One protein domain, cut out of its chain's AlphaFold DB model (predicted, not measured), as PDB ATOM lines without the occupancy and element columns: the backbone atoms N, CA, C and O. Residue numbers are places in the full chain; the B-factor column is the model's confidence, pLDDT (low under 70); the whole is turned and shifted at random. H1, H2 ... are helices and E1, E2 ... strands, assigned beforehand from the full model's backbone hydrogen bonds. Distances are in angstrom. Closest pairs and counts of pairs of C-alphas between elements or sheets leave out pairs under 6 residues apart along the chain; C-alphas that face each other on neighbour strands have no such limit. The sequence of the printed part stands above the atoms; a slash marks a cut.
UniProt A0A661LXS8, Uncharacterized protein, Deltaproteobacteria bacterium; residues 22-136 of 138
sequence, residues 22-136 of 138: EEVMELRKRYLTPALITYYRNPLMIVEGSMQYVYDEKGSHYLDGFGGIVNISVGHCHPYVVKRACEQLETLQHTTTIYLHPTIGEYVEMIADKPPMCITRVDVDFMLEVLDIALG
ATOM      1  N   GLU A  22     336.503 233.462 122.946       97.31
ATOM      2  CA  GLU A  22     336.832 232.087 122.569       97.31
ATOM      3  C   GLU A  22     336.127 231.074 123.472       97.31
ATOM      4  O   GLU A  22     335.561 230.098 122.978       97.31
ATOM      5  N   GLU A  23     336.108 231.324 124.783       98.06
ATOM      6  CA  GLU A  23     335.399 230.480 125.745       98.06
ATOM      7  C   GLU A  23     333.892 230.465 125.459       98.06
ATOM      8  O   GLU A  23     333.284 229.394 125.405       98.06
ATOM      9  N   VAL A  24     333.284 231.628 125.196       97.31
ATOM     10  CA  VAL A  24     331.862 231.727 124.827       97.31
ATOM     11  C   VAL A  24     331.579 230.978 123.526       97.31
ATOM     12  O   VAL A  24     330.586 230.251 123.442       97.31
ATOM     13  N   MET A  25     332.438 231.103 122.515       95.75
ATOM     14  CA  MET A  25     332.277 230.389 121.245       95.75
ATOM     15  C   MET A  25     332.355 228.868 121.419       95.75
ATOM     16  O   MET A  25     331.541 228.148 120.834       95.75
ATOM     17  N   GLU A  26     333.271 228.372 122.251       96.94
ATOM     18  CA  GLU A  26     333.390 226.937 122.531       96.94
ATOM     19  C   GLU A  26     332.189 226.414 123.329       96.94
ATOM     20  O   GLU A  26     331.627 225.369 122.990       96.94
ATOM     21  N   LEU A  27     331.714 227.169 124.326       96.81
ATOM     22  CA  LEU A  27     330.486 226.840 125.056       96.81
ATOM     23  C   LEU A  27     329.286 226.735 124.107       96.81
ATOM     24  O   LEU A  27     328.531 225.763 124.169       96.81
ATOM     25  N   ARG A  28     329.129 227.697 123.190       96.06
ATOM     26  CA  ARG A  28     328.059 227.669 122.184       96.06
ATOM     27  C   ARG A  28     328.160 226.427 121.305       96.06
ATOM     28  O   ARG A  28     327.163 225.738 121.124       96.06
ATOM     29  N   LYS A  29     329.350 226.115 120.796       94.75
ATOM     30  CA  LYS A  29     329.580 224.952 119.929       94.75
ATOM     31  C   LYS A  29     329.281 223.627 120.631       94.75
ATOM     32  O   LYS A  29     328.757 222.711 120.003       94.75
ATOM     33  N   ARG A  30     329.630 223.514 121.913       97.50
ATOM     34  CA  ARG A  30     329.484 222.275 122.681       97.50
ATOM     35  C   ARG A  30     328.052 222.013 123.140       97.50
ATOM     36  O   ARG A  30     327.658 220.851 123.205       97.50
ATOM     37  N   TYR A  31     327.307 223.060 123.492       97.81
ATOM     38  CA  TYR A  31     326.033 222.918 124.205       97.81
ATOM     39  C   TYR A  31     324.799 223.413 123.440       97.81
ATOM     40  O   TYR A  31     323.685 223.105 123.860       97.81
ATOM     41  N   LEU A  32     324.951 224.159 122.340       96.81
ATOM     42  CA  LEU A  32     323.817 224.652 121.554       96.81
ATOM     43  C   LEU A  32     323.573 223.822 120.292       96.81
ATOM     44  O   LEU A  32     324.480 223.226 119.717       96.81
ATOM     45  N   THR A  33     322.320 223.831 119.832       96.12
ATOM     46  CA  THR A  33     321.956 223.246 118.537       96.12
ATOM     47  C   THR A  33     322.614 224.013 117.380       96.12
ATOM     48  O   THR A  33     322.612 225.249 117.400       96.12
ATOM     49  N   PRO A  34     323.098 223.325 116.324       90.12
ATOM     50  CA  PRO A  34     323.636 223.968 115.123       90.12
ATOM     51  C   PRO A  34     322.655 224.905 114.398       90.12
ATOM     52  O   PRO A  34     323.082 225.704 113.572       90.12
ATOM     53  N   ALA A  35     321.352 224.828 114.697       93.75
ATOM     54  CA  ALA A  35     320.342 225.729 114.138       93.75
ATOM     55  C   ALA A  35     320.451 227.179 114.658       93.75
ATOM     56  O   ALA A  35     319.895 228.092 114.050       93.75
ATOM     57  N   LEU A  36     321.160 227.415 115.770       91.56
ATOM     58  CA  LEU A  36     321.380 228.757 116.313       91.56
ATOM     59  C   LEU A  36     322.588 229.423 115.645       91.56
ATOM     60  O   LEU A  36     323.735 229.234 116.053       91.56
ATOM     61  N   ILE A  37     322.311 230.238 114.630       90.25
ATOM     62  CA  ILE A  37     323.331 230.912 113.822       90.25
ATOM     63  C   ILE A  37     323.722 232.291 114.370       90.25
ATOM     64  O   ILE A  37     323.012 232.903 115.166       90.25
ATOM     65  N   THR A  38     324.870 232.791 113.911       92.12
ATOM     66  CA  THR A  38     325.285 234.190 114.086       92.12
ATOM     67  C   THR A  38     325.156 234.908 112.747       92.12
ATOM     68  O   THR A  38     325.481 234.339 111.708       92.12
ATOM     69  N   TYR A  39     324.638 236.139 112.757       87.94
ATOM     70  CA  TYR A  39     324.336 236.872 111.521       87.94
ATOM     71  C   TYR A  39     325.562 237.533 110.877       87.94
ATOM     72  O   TYR A  39     325.555 237.826 109.683       87.94
ATOM     73  N   TYR A  40     326.619 237.774 111.653       88.75
ATOM     74  CA  TYR A  40     327.824 238.456 111.191       88.75
ATOM     75  C   TYR A  40     328.933 237.461 110.867       88.75
ATOM     76  O   TYR A  40     329.082 236.446 111.542       88.75
ATOM     77  N   ARG A  41     329.766 237.793 109.870       90.50
ATOM     78  CA  ARG A  41     330.946 236.990 109.504       90.50
ATOM     79  C   ARG A  41     331.879 236.775 110.698       90.50
ATOM     80  O   ARG A  41     332.336 235.661 110.916       90.50
ATOM     81  N   ASN A  42     332.125 237.845 111.451       89.88
ATOM     82  CA  ASN A  42     332.771 237.790 112.754       89.88
ATOM     83  C   ASN A  42     331.677 238.042 113.796       89.88
ATOM     84  O   ASN A  42     331.120 239.144 113.797       89.88
ATOM     85  N   PRO A  43     331.324 237.049 114.630       93.44
ATOM     86  CA  PRO A  43     330.320 237.237 115.664       93.44
ATOM     87  C   PRO A  43     330.683 238.408 116.578       93.44
ATOM     88  O   PRO A  43     331.842 238.575 116.951       93.44
ATOM     89  N   LEU A  44     329.681 239.205 116.941       93.50
ATOM     90  CA  LEU A  44     329.819 240.264 117.933       93.50
ATOM     91  C   LEU A  44     329.388 239.724 119.293       93.50
ATOM     92  O   LEU A  44     328.302 239.154 119.421       93.50
ATOM     93  N   MET A  45     330.229 239.921 120.303       96.31
ATOM     94  CA  MET A  45     329.920 239.573 121.681       96.31
ATOM     95  C   MET A  45     329.438 240.820 122.414       96.31
ATOM     96  O   MET A  45     330.214 241.572 122.986       96.31
ATOM     97  N   ILE A  46     328.131 241.048 122.357       96.19
ATOM     98  CA  ILE A  46     327.487 242.150 123.071       96.19
ATOM     99  C   ILE A  46     327.295 241.735 124.530       96.19
ATOM    100  O   ILE A  46     326.677 240.704 124.801       96.19
ATOM    101  N   VAL A  47     327.812 242.537 125.457       97.50
ATOM    102  CA  VAL A  47     327.786 242.249 126.903       97.50
ATOM    103  C   VAL A  47     326.999 243.282 127.703       97.50
ATOM    104  O   VAL A  47     326.631 243.025 128.847       97.50
ATOM    105  N   GLU A  48     326.720 244.442 127.111       97.44
ATOM    106  CA  GLU A  48     325.963 245.511 127.750       97.44
ATOM    107  C   GLU A  48     325.155 246.302 126.711       97.44
ATOM    108  O   GLU A  48     325.572 246.447 125.562       97.44
ATOM    109  N   GLY A  49     324.001 246.833 127.114       95.88
ATOM    110  CA  GLY A  49     323.180 247.735 126.310       95.88
ATOM    111  C   GLY A  49     322.731 248.934 127.138       95.88
ATOM    112  O   GLY A  49     322.421 248.794 128.319       95.88
ATOM    113  N   SER A  50     322.705 250.115 126.523       95.81
ATOM    114  CA  SER A  50     322.249 251.346 127.165       95.81
ATOM    115  C   SER A  50     321.671 252.307 126.126       95.81
ATOM    116  O   SER A  50     322.376 252.786 125.233       95.81
ATOM    117  N   MET A  51     320.364 252.558 126.226       94.06
ATOM    118  CA  MET A  51     319.565 253.338 125.279       94.06
ATOM    119  C   MET A  51     319.793 252.879 123.826       94.06
ATOM    120  O   MET A  51     319.532 251.725 123.498       94.06
ATOM    121  N   GLN A  52     320.264 253.747 122.937       92.81
ATOM    122  CA  GLN A  52     320.498 253.434 121.525       92.81
ATOM    123  C   GLN A  52     321.797 252.657 121.257       92.81
ATOM    124  O   GLN A  52     322.107 252.389 120.099       92.81
ATOM    125  N   TYR A  53     322.588 252.338 122.285       95.12
ATOM    126  CA  TYR A  53     323.899 251.715 122.126       95.12
ATOM    127  C   TYR A  53     323.972 250.321 122.735       95.12
ATOM    128  O   TYR A  53     323.360 250.031 123.764       95.12
ATOM    129  N   VAL A  54     324.811 249.493 122.124       96.06
ATOM    130  CA  VAL A  54     325.296 248.225 122.674       96.06
ATOM    131  C   VAL A  54     326.815 248.253 122.759       96.06
ATOM    132  O   VAL A  54     327.469 248.949 121.979       96.06
ATOM    133  N   TYR A  55     327.373 247.508 123.705       97.12
ATOM    134  CA  TYR A  55     328.798 247.491 124.008       97.12
ATOM    135  C   TYR A  55     329.334 246.065 123.952       97.12
ATOM    136  O   TYR A  55     328.681 245.126 124.423       97.12
ATOM    137  N   ASP A  56     330.516 245.914 123.362       96.81
ATOM    138  CA  ASP A  56     331.221 244.636 123.319       96.81
ATOM    139  C   ASP A  56     332.051 244.380 124.584       96.81
ATOM    140  O   ASP A  56     332.183 245.236 125.464       96.81
ATOM    141  N   GLU A  57     332.626 243.184 124.682       97.25
ATOM    142  CA  GLU A  57     333.448 242.745 125.810       97.25
ATOM    143  C   GLU A  57     334.717 243.585 126.019       97.25
ATOM    144  O   GLU A  57     335.310 243.559 127.097       97.25
ATOM    145  N   LYS A  58     335.133 244.348 125.001       95.81
ATOM    146  CA  LYS A  58     336.292 245.251 125.027       95.81
ATOM    147  C   LYS A  58     335.903 246.689 125.388       95.81
ATOM    148  O   LYS A  58     336.784 247.535 125.535       95.81
ATOM    149  N   GLY A  59     334.608 246.974 125.545       95.44
ATOM    150  CA  GLY A  59     334.072 248.301 125.844       95.44
ATOM    151  C   GLY A  59     333.869 249.198 124.619       95.44
ATOM    152  O   GLY A  59     333.561 250.382 124.784       95.44
ATOM    153  N   SER A  60     334.015 248.676 123.397       94.69
ATOM    154  CA  SER A  60     333.646 249.411 122.181       94.69
ATOM    155  C   SER A  60     332.127 249.533 122.108       94.69
ATOM    156  O   SER A  60     331.418 248.601 122.478       94.69
ATOM    157  N   HIS A  61     331.620 250.662 121.612       93.06
ATOM    158  CA  HIS A  61     330.182 250.909 121.500       93.06
ATOM    159  C   HIS A  61     329.721 250.959 120.045       93.06
ATOM    160  O   HIS A  61     330.433 251.440 119.163       93.06
ATOM    161  N   TYR A  62     328.489 250.518 119.821       93.19
ATOM    162  CA  TYR A  62     327.850 250.448 118.514       93.19
ATOM    163  C   TYR A  62     326.450 251.040 118.614       93.19
ATOM    164  O   TYR A  62     325.712 250.729 119.548       93.19
ATOM    165  N   LEU A  63     326.082 251.897 117.659       92.81
ATOM    166  CA  LEU A  63     324.706 252.372 117.528       92.81
ATOM    167  C   LEU A  63     323.830 251.208 117.048       92.81
ATOM    168  O   LEU A  63     324.064 250.670 115.965       92.81
ATOM    169  N   ASP A  64     322.822 250.835 117.831       92.69
ATOM    170  CA  ASP A  64     321.887 249.775 117.465       92.69
ATOM    171  C   ASP A  64     320.801 250.318 116.529       92.69
ATOM    172  O   ASP A  64     319.752 250.800 116.952       92.69
ATOM    173  N   GLY A  65     321.072 250.239 115.227       89.75
ATOM    174  CA  GLY A  65     320.098 250.558 114.183       89.75
ATOM    175  C   GLY A  65     319.107 249.430 113.878       89.75
ATOM    176  O   GLY A  65     318.244 249.612 113.024       89.75
ATOM    177  N   PHE A  66     319.238 248.264 114.520       88.00
ATOM    178  CA  PHE A  66     318.414 247.084 114.249       88.00
ATOM    179  C   PHE A  66     317.391 246.800 115.359       88.00
ATOM    180  O   PHE A  66     316.390 246.122 115.120       88.00
ATOM    181  N   GLY A  67     317.625 247.318 116.566       85.50
ATOM    182  CA  GLY A  67     316.724 247.204 117.710       85.50
ATOM    183  C   GLY A  67     316.550 245.761 118.172       85.50
ATOM    184  O   GLY A  67     315.437 245.361 118.498       85.50
ATOM    185  N   GLY A  68     317.618 244.959 118.130       77.81
ATOM    186  CA  GLY A  68     317.594 243.571 118.600       77.81
ATOM    187  C   GLY A  68     316.696 242.617 117.806       77.81
ATOM    188  O   GLY A  68     316.153 241.703 118.408       77.81
ATOM    189  N   ILE A  69     316.554 242.778 116.482       87.44
ATOM    190  CA  ILE A  69     315.463 242.200 115.659       87.44
ATOM    191  C   ILE A  69     314.143 242.931 115.956       87.44
ATOM    192  O   ILE A  69     313.137 242.336 116.336       87.44
ATOM    193  N   VAL A  70     314.173 244.255 115.778       88.44
ATOM    194  CA  VAL A  70     312.996 245.140 115.733       88.44
ATOM    195  C   VAL A  70     312.088 245.041 116.974       88.44
ATOM    196  O   VAL A  70     310.868 245.116 116.870       88.44
ATOM    197  N   ASN A  71     312.668 244.882 118.168       86.69
ATOM    198  CA  ASN A  71     311.921 244.783 119.431       86.69
ATOM    199  C   ASN A  71     312.323 245.810 120.502       86.69
ATOM    200  O   ASN A  71     311.511 246.133 121.368       86.69
ATOM    201  N   ILE A  72     313.524 246.387 120.440       91.19
ATOM    202  CA  ILE A  72     313.992 247.382 121.415       91.19
ATOM    203  C   ILE A  72     313.542 248.795 121.008       91.19
ATOM    204  O   ILE A  72     314.340 249.654 120.643       91.19
ATOM    205  N   SER A  73     312.233 249.058 121.060       88.00
ATOM    206  CA  SER A  73     311.647 250.323 120.571       88.00
ATOM    207  C   SER A  73     311.957 251.551 121.432       88.00
ATOM    208  O   SER A  73     311.932 252.670 120.929       88.00
ATOM    209  N   VAL A  74     312.242 251.365 122.724       89.56
ATOM    210  CA  VAL A  74     312.540 252.460 123.673       89.56
ATOM    211  C   VAL A  74     314.012 252.498 124.097       89.56
ATOM    212  O   VAL A  74     314.374 253.211 125.028       89.56
ATOM    213  N   GLY A  75     314.873 251.743 123.414       92.12
ATOM    214  CA  GLY A  75     316.279 251.599 123.777       92.12
ATOM    215  C   GLY A  75     316.533 250.538 124.853       92.12
ATOM    216  O   GLY A  75     315.648 250.132 125.611       92.12
ATOM    217  N   HIS A  76     317.775 250.066 124.890       94.94
ATOM    218  CA  HIS A  76     318.266 249.058 125.822       94.94
ATOM    219  C   HIS A  76     318.264 249.592 127.252       94.94
ATOM    220  O   HIS A  76     318.654 250.734 127.494       94.94
ATOM    221  N   CYS A  77     317.846 248.761 128.208       94.94
ATOM    222  CA  CYS A  77     317.885 249.082 129.639       94.94
ATOM    223  C   CYS A  77     317.293 250.463 129.999       94.94
ATOM    224  O   CYS A  77     317.798 251.142 130.894       94.94
ATOM    225  N   HIS A  78     316.213 250.880 129.323       94.38
ATOM    226  CA  HIS A  78     315.574 252.174 129.564       94.38
ATOM    227  C   HIS A  78     315.249 252.358 131.067       94.38
ATOM    228  O   HIS A  78     314.479 251.556 131.611       94.38
ATOM    229  N   PRO A  79     315.754 253.409 131.755       92.62
ATOM    230  CA  PRO A  79     315.701 253.513 133.219       92.62
ATOM    231  C   PRO A  79     314.295 253.389 133.814       92.62
ATOM    232  O   PRO A  79     314.107 252.742 134.841       92.62
ATOM    233  N   TYR A  80     313.294 253.966 133.143       91.88
ATOM    234  CA  TYR A  80     311.893 253.829 133.551       91.88
ATOM    235  C   TYR A  80     311.404 252.373 133.496       91.88
ATOM    236  O   TYR A  80     310.785 251.903 134.444       91.88
ATOM    237  N   VAL A  81     311.701 251.649 132.409       92.56
ATOM    238  CA  VAL A  81     311.248 250.262 132.214       92.56
ATOM    239  C   VAL A  81     311.919 249.350 133.233       92.56
ATOM    240  O   VAL A  81     311.234 248.587 133.907       92.56
ATOM    241  N   VAL A  82     313.239 249.484 133.400       95.88
ATOM    242  CA  VAL A  82     314.014 248.712 134.382       95.88
ATOM    243  C   VAL A  82     313.472 248.940 135.788       95.88
ATOM    244  O   VAL A  82     313.163 247.975 136.479       95.88
ATOM    245  N   LYS A  83     313.280 250.201 136.195       94.94
ATOM    246  CA  LYS A  83     312.744 250.535 137.518       94.94
ATOM    247  C   LYS A  83     311.382 249.878 137.769       94.94
ATOM    248  O   LYS A  83     311.223 249.195 138.774       94.94
ATOM    249  N   ARG A  84     310.418 250.049 136.854       94.44
ATOM    250  CA  ARG A  84     309.060 249.495 137.010       94.44
ATOM    251  C   ARG A  84     309.050 247.965 137.007       94.44
ATOM    252  O   ARG A  84     308.286 247.368 137.758       94.44
ATOM    253  N   ALA A  85     309.906 247.338 136.199       93.75
ATOM    254  CA  ALA A  85     310.061 245.888 136.185       93.75
ATOM    255  C   ALA A  85     310.636 245.366 137.513       93.75
ATOM    256  O   ALA A  85     310.086 244.424 138.074       93.75
ATOM    257  N   CYS A  86     311.692 245.994 138.043       96.44
ATOM    258  CA  CYS A  86     312.275 245.626 139.337       96.44
ATOM    259  C   CYS A  86     311.271 245.781 140.489       96.44
ATOM    260  O   CYS A  86     311.095 244.838 141.251       96.44
ATOM    261  N   GLU A  87     310.560 246.910 140.566       95.81
ATOM    262  CA  GLU A  87     309.529 247.149 141.592       95.81
ATOM    263  C   GLU A  87     308.440 246.060 141.578       95.81
ATOM    264  O   GLU A  87     308.024 245.567 142.630       95.81
ATOM    265  N   GLN A  88     307.996 245.640 140.386       94.69
ATOM    266  CA  GLN A  88     307.023 244.555 140.266       94.69
ATOM    267  C   GLN A  88     307.624 243.198 140.654       94.69
ATOM    268  O   GLN A  88     306.960 242.427 141.340       94.69
ATOM    269  N   LEU A  89     308.861 242.896 140.250       96.69
ATOM    270  CA  LEU A  89     309.531 241.630 140.577       96.69
ATOM    271  C   LEU A  89     309.793 241.466 142.079       96.69
ATOM    272  O   LEU A  89     309.718 240.347 142.581       96.69
ATOM    273  N   GLU A  90     310.066 242.559 142.792       97.25
ATOM    274  CA  GLU A  90     310.193 242.573 144.257       97.25
ATOM    275  C   GLU A  90     308.850 242.349 144.969       97.25
ATOM    276  O   GLU A  90     308.827 241.902 146.114       97.25
ATOM    277  N   THR A  91     307.733 242.632 144.293       95.31
ATOM    278  CA  THR A  91     306.378 242.455 144.834       95.31
ATOM    279  C   THR A  91     305.809 241.074 144.505       95.31
ATOM    280  O   THR A  91     305.387 240.340 145.398       95.31
ATOM    281  N   LEU A  92     305.757 240.724 143.217       94.69
ATOM    282  CA  LEU A  92     305.200 239.474 142.707       94.69
ATOM    283  C   LEU A  92     305.686 239.210 141.276       94.69
ATOM    284  O   LEU A  92     305.283 239.898 140.333       94.69
ATOM    285  N   GLN A  93     306.486 238.156 141.101       94.31
ATOM    286  CA  GLN A  93     307.018 237.759 139.797       94.31
ATOM    287  C   GLN A  93     306.013 237.005 138.914       94.31
ATOM    288  O   GLN A  93     306.084 237.100 137.690       94.31
ATOM    289  N   HIS A  94     305.099 236.227 139.504       93.88
ATOM    290  CA  HIS A  94     304.157 235.407 138.742       93.88
ATOM    291  C   HIS A  94     302.892 235.075 139.537       93.88
ATOM    292  O   HIS A  94     302.960 234.662 140.691       93.88
ATOM    293  N   THR A  95     301.750 235.168 138.861       92.56
ATOM    294  CA  THR A  95     300.487 234.532 139.243       92.56
ATOM    295  C   THR A  95     299.784 234.052 137.977       92.56
ATOM    296  O   THR A  95     299.925 234.661 136.914       92.56
ATOM    297  N   THR A  96     299.035 232.959 138.071       92.81
ATOM    298  CA  THR A  96     298.192 232.492 136.966       92.81
ATOM    299  C   THR A  96     296.886 233.286 136.925       92.81
ATOM    300  O   THR A  96     296.523 233.977 137.877       92.81
ATOM    301  N   THR A  97     296.147 233.166 135.824       89.94
ATOM    302  CA  THR A  97     294.885 233.889 135.595       89.94
ATOM    303  C   THR A  97     293.711 233.401 136.451       89.94
ATOM    304  O   THR A  97     292.643 234.003 136.405       89.94
ATOM    305  N   ILE A  98     293.880 232.333 137.241       96.00
ATOM    306  CA  ILE A  98     292.843 231.863 138.180       96.00
ATOM    307  C   ILE A  98     292.727 232.766 139.418       96.00
ATOM    308  O   ILE A  98     291.712 232.723 140.109       96.00
ATOM    309  N   TYR A  99     293.754 233.577 139.698       95.19
ATOM    310  CA  TYR A  99     293.750 234.586 140.754       95.19
ATOM    311  C   TYR A  99     293.684 235.981 140.135       95.19
ATOM    312  O   TYR A  99     294.261 236.238 139.078       95.19
ATOM    313  N   LEU A 100     292.987 236.896 140.804       93.62
ATOM    314  CA  LEU A 100     292.834 238.263 140.316       93.62
ATOM    315  C   LEU A 100     294.117 239.073 140.536       93.62
ATOM    316  O   LEU A 100     294.679 239.078 141.630       93.62
ATOM    317  N   HIS A 101     294.532 239.811 139.506       93.44
ATOM    318  CA  HIS A 101     295.564 240.842 139.583       93.44
ATOM    319  C   HIS A 101     295.126 242.045 138.731       93.44
ATOM    320  O   HIS A 101     294.739 241.841 137.580       93.44
ATOM    321  N   PRO A 102     295.175 243.287 139.240       90.56
ATOM    322  CA  PRO A 102     294.570 244.438 138.559       90.56
ATOM    323  C   PRO A 102     295.256 244.799 137.232       90.56
ATOM    324  O   PRO A 102     294.582 245.109 136.253       90.56
ATOM    325  N   THR A 103     296.585 244.673 137.156       88.19
ATOM    326  CA  THR A 103     297.391 245.172 136.025       88.19
ATOM    327  C   THR A 103     297.017 244.595 134.660       88.19
ATOM    328  O   THR A 103     297.164 245.290 133.661       88.19
ATOM    329  N   ILE A 104     296.523 243.351 134.574       85.69
ATOM    330  CA  ILE A 104     296.084 242.799 133.279       85.69
ATOM    331  C   ILE A 104     294.835 243.524 132.760       85.69
ATOM    332  O   ILE A 104     294.747 243.794 131.566       85.69
ATOM    333  N   GLY A 105     293.905 243.883 133.652       84.56
ATOM    334  CA  GLY A 105     292.707 244.649 133.308       84.56
ATOM    335  C   GLY A 105     293.055 246.076 132.896       84.56
ATOM    336  O   GLY A 105     292.657 246.505 131.821       84.56
ATOM    337  N   GLU A 106     293.880 246.759 133.694       86.69
ATOM    338  CA  GLU A 106     294.372 248.117 133.402       86.69
ATOM    339  C   GLU A 106     295.145 248.178 132.072       86.69
ATOM    340  O   GLU A 106     295.015 249.127 131.299       86.69
ATOM    341  N   TYR A 107     295.944 247.150 131.767       79.75
ATOM    342  CA  TYR A 107     296.701 247.083 130.518       79.75
ATOM    343  C   TYR A 107     295.793 246.887 129.298       79.75
ATOM    344  O   TYR A 107     295.993 247.542 128.275       79.75
ATOM    345  N   VAL A 108     294.785 246.012 129.399       79.38
ATOM    346  CA  VAL A 108     293.807 245.793 128.323       79.38
ATOM    347  C   VAL A 108     292.923 247.022 128.125       79.38
ATOM    348  O   VAL A 108     292.683 247.383 126.980       79.38
ATOM    349  N   GLU A 109     292.500 247.697 129.196       79.88
ATOM    350  CA  GLU A 109     291.795 248.984 129.120       79.88
ATOM    351  C   GLU A 109     292.645 250.025 128.383       79.88
ATOM    352  O   GLU A 109     292.196 250.599 127.395       79.88
ATOM    353  N   MET A 110     293.920 250.185 128.760       75.94
ATOM    354  CA  MET A 110     294.832 251.105 128.077       75.94
ATOM    355  C   MET A 110     294.991 250.781 126.584       75.94
ATOM    356  O   MET A 110     295.056 251.708 125.778       75.94
ATOM    357  N   ILE A 111     295.098 249.504 126.205       70.69
ATOM    358  CA  ILE A 111     295.193 249.094 124.792       70.69
ATOM    359  C   ILE A 111     293.861 249.294 124.065       70.69
ATOM    360  O   ILE A 111     293.861 249.682 122.902       70.69
ATOM    361  N   ALA A 112     292.732 249.029 124.717       73.75
ATOM    362  CA  ALA A 112     291.409 249.206 124.128       73.75
ATOM    363  C   ALA A 112     291.095 250.690 123.880       73.75
ATOM    364  O   ALA A 112     290.550 251.026 122.832       73.75
ATOM    365  N   ASP A 113     291.505 251.566 124.799       68.38
ATOM    366  CA  ASP A 113     291.389 253.024 124.674       68.38
ATOM    367  C   ASP A 113     292.434 253.616 123.722       68.38
ATOM    368  O   ASP A 113     292.224 254.672 123.118       68.38
ATOM    369  N   LYS A 114     293.568 252.930 123.557       62.72
ATOM    370  CA  LYS A 114     294.618 253.246 122.582       62.72
ATOM    371  C   LYS A 114     294.735 252.111 121.561       62.72
ATOM    372  O   LYS A 114     295.790 251.464 121.514       62.72
ATOM    373  N   PRO A 115     293.692 251.850 120.745       52.97
ATOM    374  CA  PRO A 115     293.782 250.812 119.729       52.97
ATOM    375  C   PRO A 115     294.981 251.124 118.818       52.97
ATOM    376  O   PRO A 115     295.338 252.299 118.665       52.97
ATOM    377  N   PRO A 116     295.649 250.092 118.268       56.38
ATOM    378  CA  PRO A 116     296.960 250.229 117.644       56.38
ATOM    379  C   PRO A 116     296.828 251.274 116.543       56.38
ATOM    380  O   PRO A 116     296.050 251.083 115.614       56.38
ATOM    381  N   MET A 117     297.469 252.429 116.720       63.47
ATOM    382  CA  MET A 117     297.159 253.626 115.937       63.47
ATOM    383  C   MET A 117     297.105 253.301 114.425       63.47
ATOM    384  O   MET A 117     298.130 252.960 113.842       63.47
ATOM    385  N   CYS A 118     295.911 253.416 113.818       62.22
ATOM    386  CA  CYS A 118     295.610 253.335 112.375       62.22
ATOM    387  C   CYS A 118     295.609 251.948 111.679       62.22
ATOM    388  O   CYS A 118     296.292 251.775 110.674       62.22
ATOM    389  N   ILE A 119     294.766 251.004 112.109       57.66
ATOM    390  CA  ILE A 119     294.268 249.926 111.225       57.66
ATOM    391  C   ILE A 119     292.761 250.109 111.062       57.66
ATOM    392  O   ILE A 119     292.016 250.142 112.043       57.66
ATOM    393  N   THR A 120     292.313 250.284 109.824       63.97
ATOM    394  CA  THR A 120     290.905 250.465 109.474       63.97
ATOM    395  C   THR A 120     290.272 249.136 109.074       63.97
ATOM    396  O   THR A 120     290.955 248.147 108.815       63.97
ATOM    397  N   ARG A 121     288.939 249.100 108.979       53.44
ATOM    398  CA  ARG A 121     288.221 247.913 108.495       53.44
ATOM    399  C   ARG A 121     288.653 247.501 107.080       53.44
ATOM    400  O   ARG A 121     288.724 246.315 106.804       53.44
ATOM    401  N   VAL A 122     289.038 248.473 106.249       66.56
ATOM    402  CA  VAL A 122     289.565 248.240 104.893       66.56
ATOM    403  C   VAL A 122     290.880 247.455 104.928       66.56
ATOM    404  O   VAL A 122     291.090 246.575 104.101       66.56
ATOM    405  N   ASP A 123     291.740 247.726 105.910       58.66
ATOM    406  CA  ASP A 123     293.026 247.039 106.054       58.66
ATOM    407  C   ASP A 123     292.841 245.588 106.530       58.66
ATOM    408  O   ASP A 123     293.574 244.697 106.105       58.66
ATOM    409  N   VAL A 124     291.835 245.330 107.373       58.22
ATOM    410  CA  VAL A 124     291.476 243.973 107.824       58.22
ATOM    411  C   VAL A 124     290.835 243.173 106.693       58.22
ATOM    412  O   VAL A 124     291.209 242.022 106.482       58.22
ATOM    413  N   ASP A 125     289.922 243.786 105.941       77.00
ATOM    414  CA  ASP A 125     289.250 243.137 104.815       77.00
ATOM    415  C   ASP A 125     290.271 242.743 103.725       77.00
ATOM    416  O   ASP A 125     290.229 241.619 103.234       77.00
ATOM    417  N   PHE A 126     291.266 243.596 103.436       75.19
ATOM    418  CA  PHE A 126     292.370 243.278 102.516       75.19
ATOM    419  C   PHE A 126     293.253 242.121 103.010       75.19
ATOM    420  O   PHE A 126     293.647 241.258 102.229       75.19
ATOM    421  N   MET A 127     293.575 242.069 104.307       60.06
ATOM    422  CA  MET A 127     294.370 240.967 104.865       60.06
ATOM    423  C   MET A 127     293.620 239.632 104.824       60.06
ATOM    424  O   MET A 127     294.240 238.600 104.568       60.06
ATOM    425  N   LEU A 128     292.305 239.647 105.054       72.12
ATOM    426  CA  LEU A 128     291.456 238.464 104.925       72.12
ATOM    427  C   LEU A 128     291.342 238.021 103.463       72.12
ATOM    428  O   LEU A 128     291.501 236.841 103.189       72.12
ATOM    429  N   GLU A 129     291.193 238.955 102.524       78.25
ATOM    430  CA  GLU A 129     291.169 238.663 101.085       78.25
ATOM    431  C   GLU A 129     292.501 238.058 100.601       78.25
ATOM    432  O   GLU A 129     292.515 237.091  99.845       78.25
ATOM    433  N   VAL A 130     293.642 238.554 101.096       62.25
ATOM    434  CA  VAL A 130     294.967 237.971 100.820       62.25
ATOM    435  C   VAL A 130     295.107 236.568 101.414       62.25
ATOM    436  O   VAL A 130     295.713 235.703 100.784       62.25
ATOM    437  N   LEU A 131     294.555 236.324 102.604       62.03
ATOM    438  CA  LEU A 131     294.547 234.994 103.215       62.03
ATOM    439  C   LEU A 131     293.630 234.031 102.457       62.03
ATOM    440  O   LEU A 131     294.038 232.899 102.227       62.03
ATOM    441  N   ASP A 132     292.466 234.479 101.996       73.19
ATOM    442  CA  ASP A 132     291.554 233.687 101.169       73.19
ATOM    443  C   ASP A 132     292.157 233.387  99.785       73.19
ATOM    444  O   ASP A 132     291.962 232.300  99.256       73.19
ATOM    445  N   ILE A 133     292.961 234.288  99.211       62.47
ATOM    446  CA  ILE A 133     293.722 234.031  97.972       62.47
ATOM    447  C   ILE A 133     294.886 233.058  98.218       62.47
ATOM    448  O   ILE A 133     295.205 232.238  97.359       62.47
ATOM    449  N   ALA A 134     295.560 233.166  99.365       45.91
ATOM    450  CA  ALA A 134     296.728 232.349  99.690       45.91
ATOM    451  C   ALA A 134     296.368 230.944 100.199       45.91
ATOM    452  O   ALA A 134     297.191 230.034 100.099       45.91
ATOM    453  N   LEU A 135     295.178 230.787 100.784       61.03
ATOM    454  CA  LEU A 135     294.702 229.561 101.433       61.03
ATOM    455  C   LEU A 135     293.438 228.986 100.782       61.03
ATOM    456  O   LEU A 135     293.029 227.886 101.150       61.03
ATOM    457  N   GLY A 136     292.817 229.708  99.851       53.03
ATOM    458  CA  GLY A 136     291.732 229.206  99.022       53.03
ATOM    459  C   GLY A 136     292.257 228.285  97.925       53.03
ATOM    460  O   GLY A 136     293.325 228.512  97.353       53.03
TER     461      GLY A 136
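AT A GLANCE: This is residues 22 to 136 of the 138 residues of an uncharacterized protein of Deltaproteobacteria bacterium (UniProt A0A661LXS8). Look for a small, three-stranded antiparallel sheet, E1, E2, E3, from which the chain strings out as an open, loose arc of separate helices, H3, H4 and H5, with no two helices in contact. Short H2 follows the sheet, and H1 sits apart from the other helices at the far end of a long loop. The 115 printed residues hold five named helices and three strands, in the order H1 E1 E2 E3 H2 H3 H4 H5, mostly helix. The whole is extended, with a radius of gyration of the C-alphas of 20.9 A and spans of 52 by 47 by 30 A.

IN THESE COORDINATES: Find C-alpha 46 at (327.487, 242.150, 123.071), where E1 begins and runs to residue 50; E2 is residues 53 to 56 and E3 61 to 63. H1, residues 22 to 31, begins at (336.832, 232.087, 122.569) and is 14.3 A long. H2 is residues 67 to 70. H3, residues 79 to 91, spans 18.6 A, and H4, residues 102 to 113, 16.6 A. H5, residues 121 to 135, runs 20.7 A to (294.702, 229.561, 101.433).

HOW THE PARTS SIT: Start at the meander, each strand the antiparallel neighbour of the one before. In the hairpin E1 and E2, at 154 degrees, N 50 and O 53 are 2.8 A apart. In the hairpin E2 and E3, at 144 degrees, N 62 and O 54 are 2.9 A apart. No helix is on the sheet. H3 and H4 are apart, and H4 and H5 too. In H1, H3, H4 and H5 every O i to N i+4 pair is within hydrogen-bond range; H2 is too short for one.

THE WHOLE: The C-alphas of Lys 58 and Gly 136, the two farthest apart, are 54.0 A apart. Residues 94 to 136 stand free. The printed part has no cut; the link from H1 to E1 is long. In the model, pLDDT is under 70 at 19 residues, among them 113 to 124.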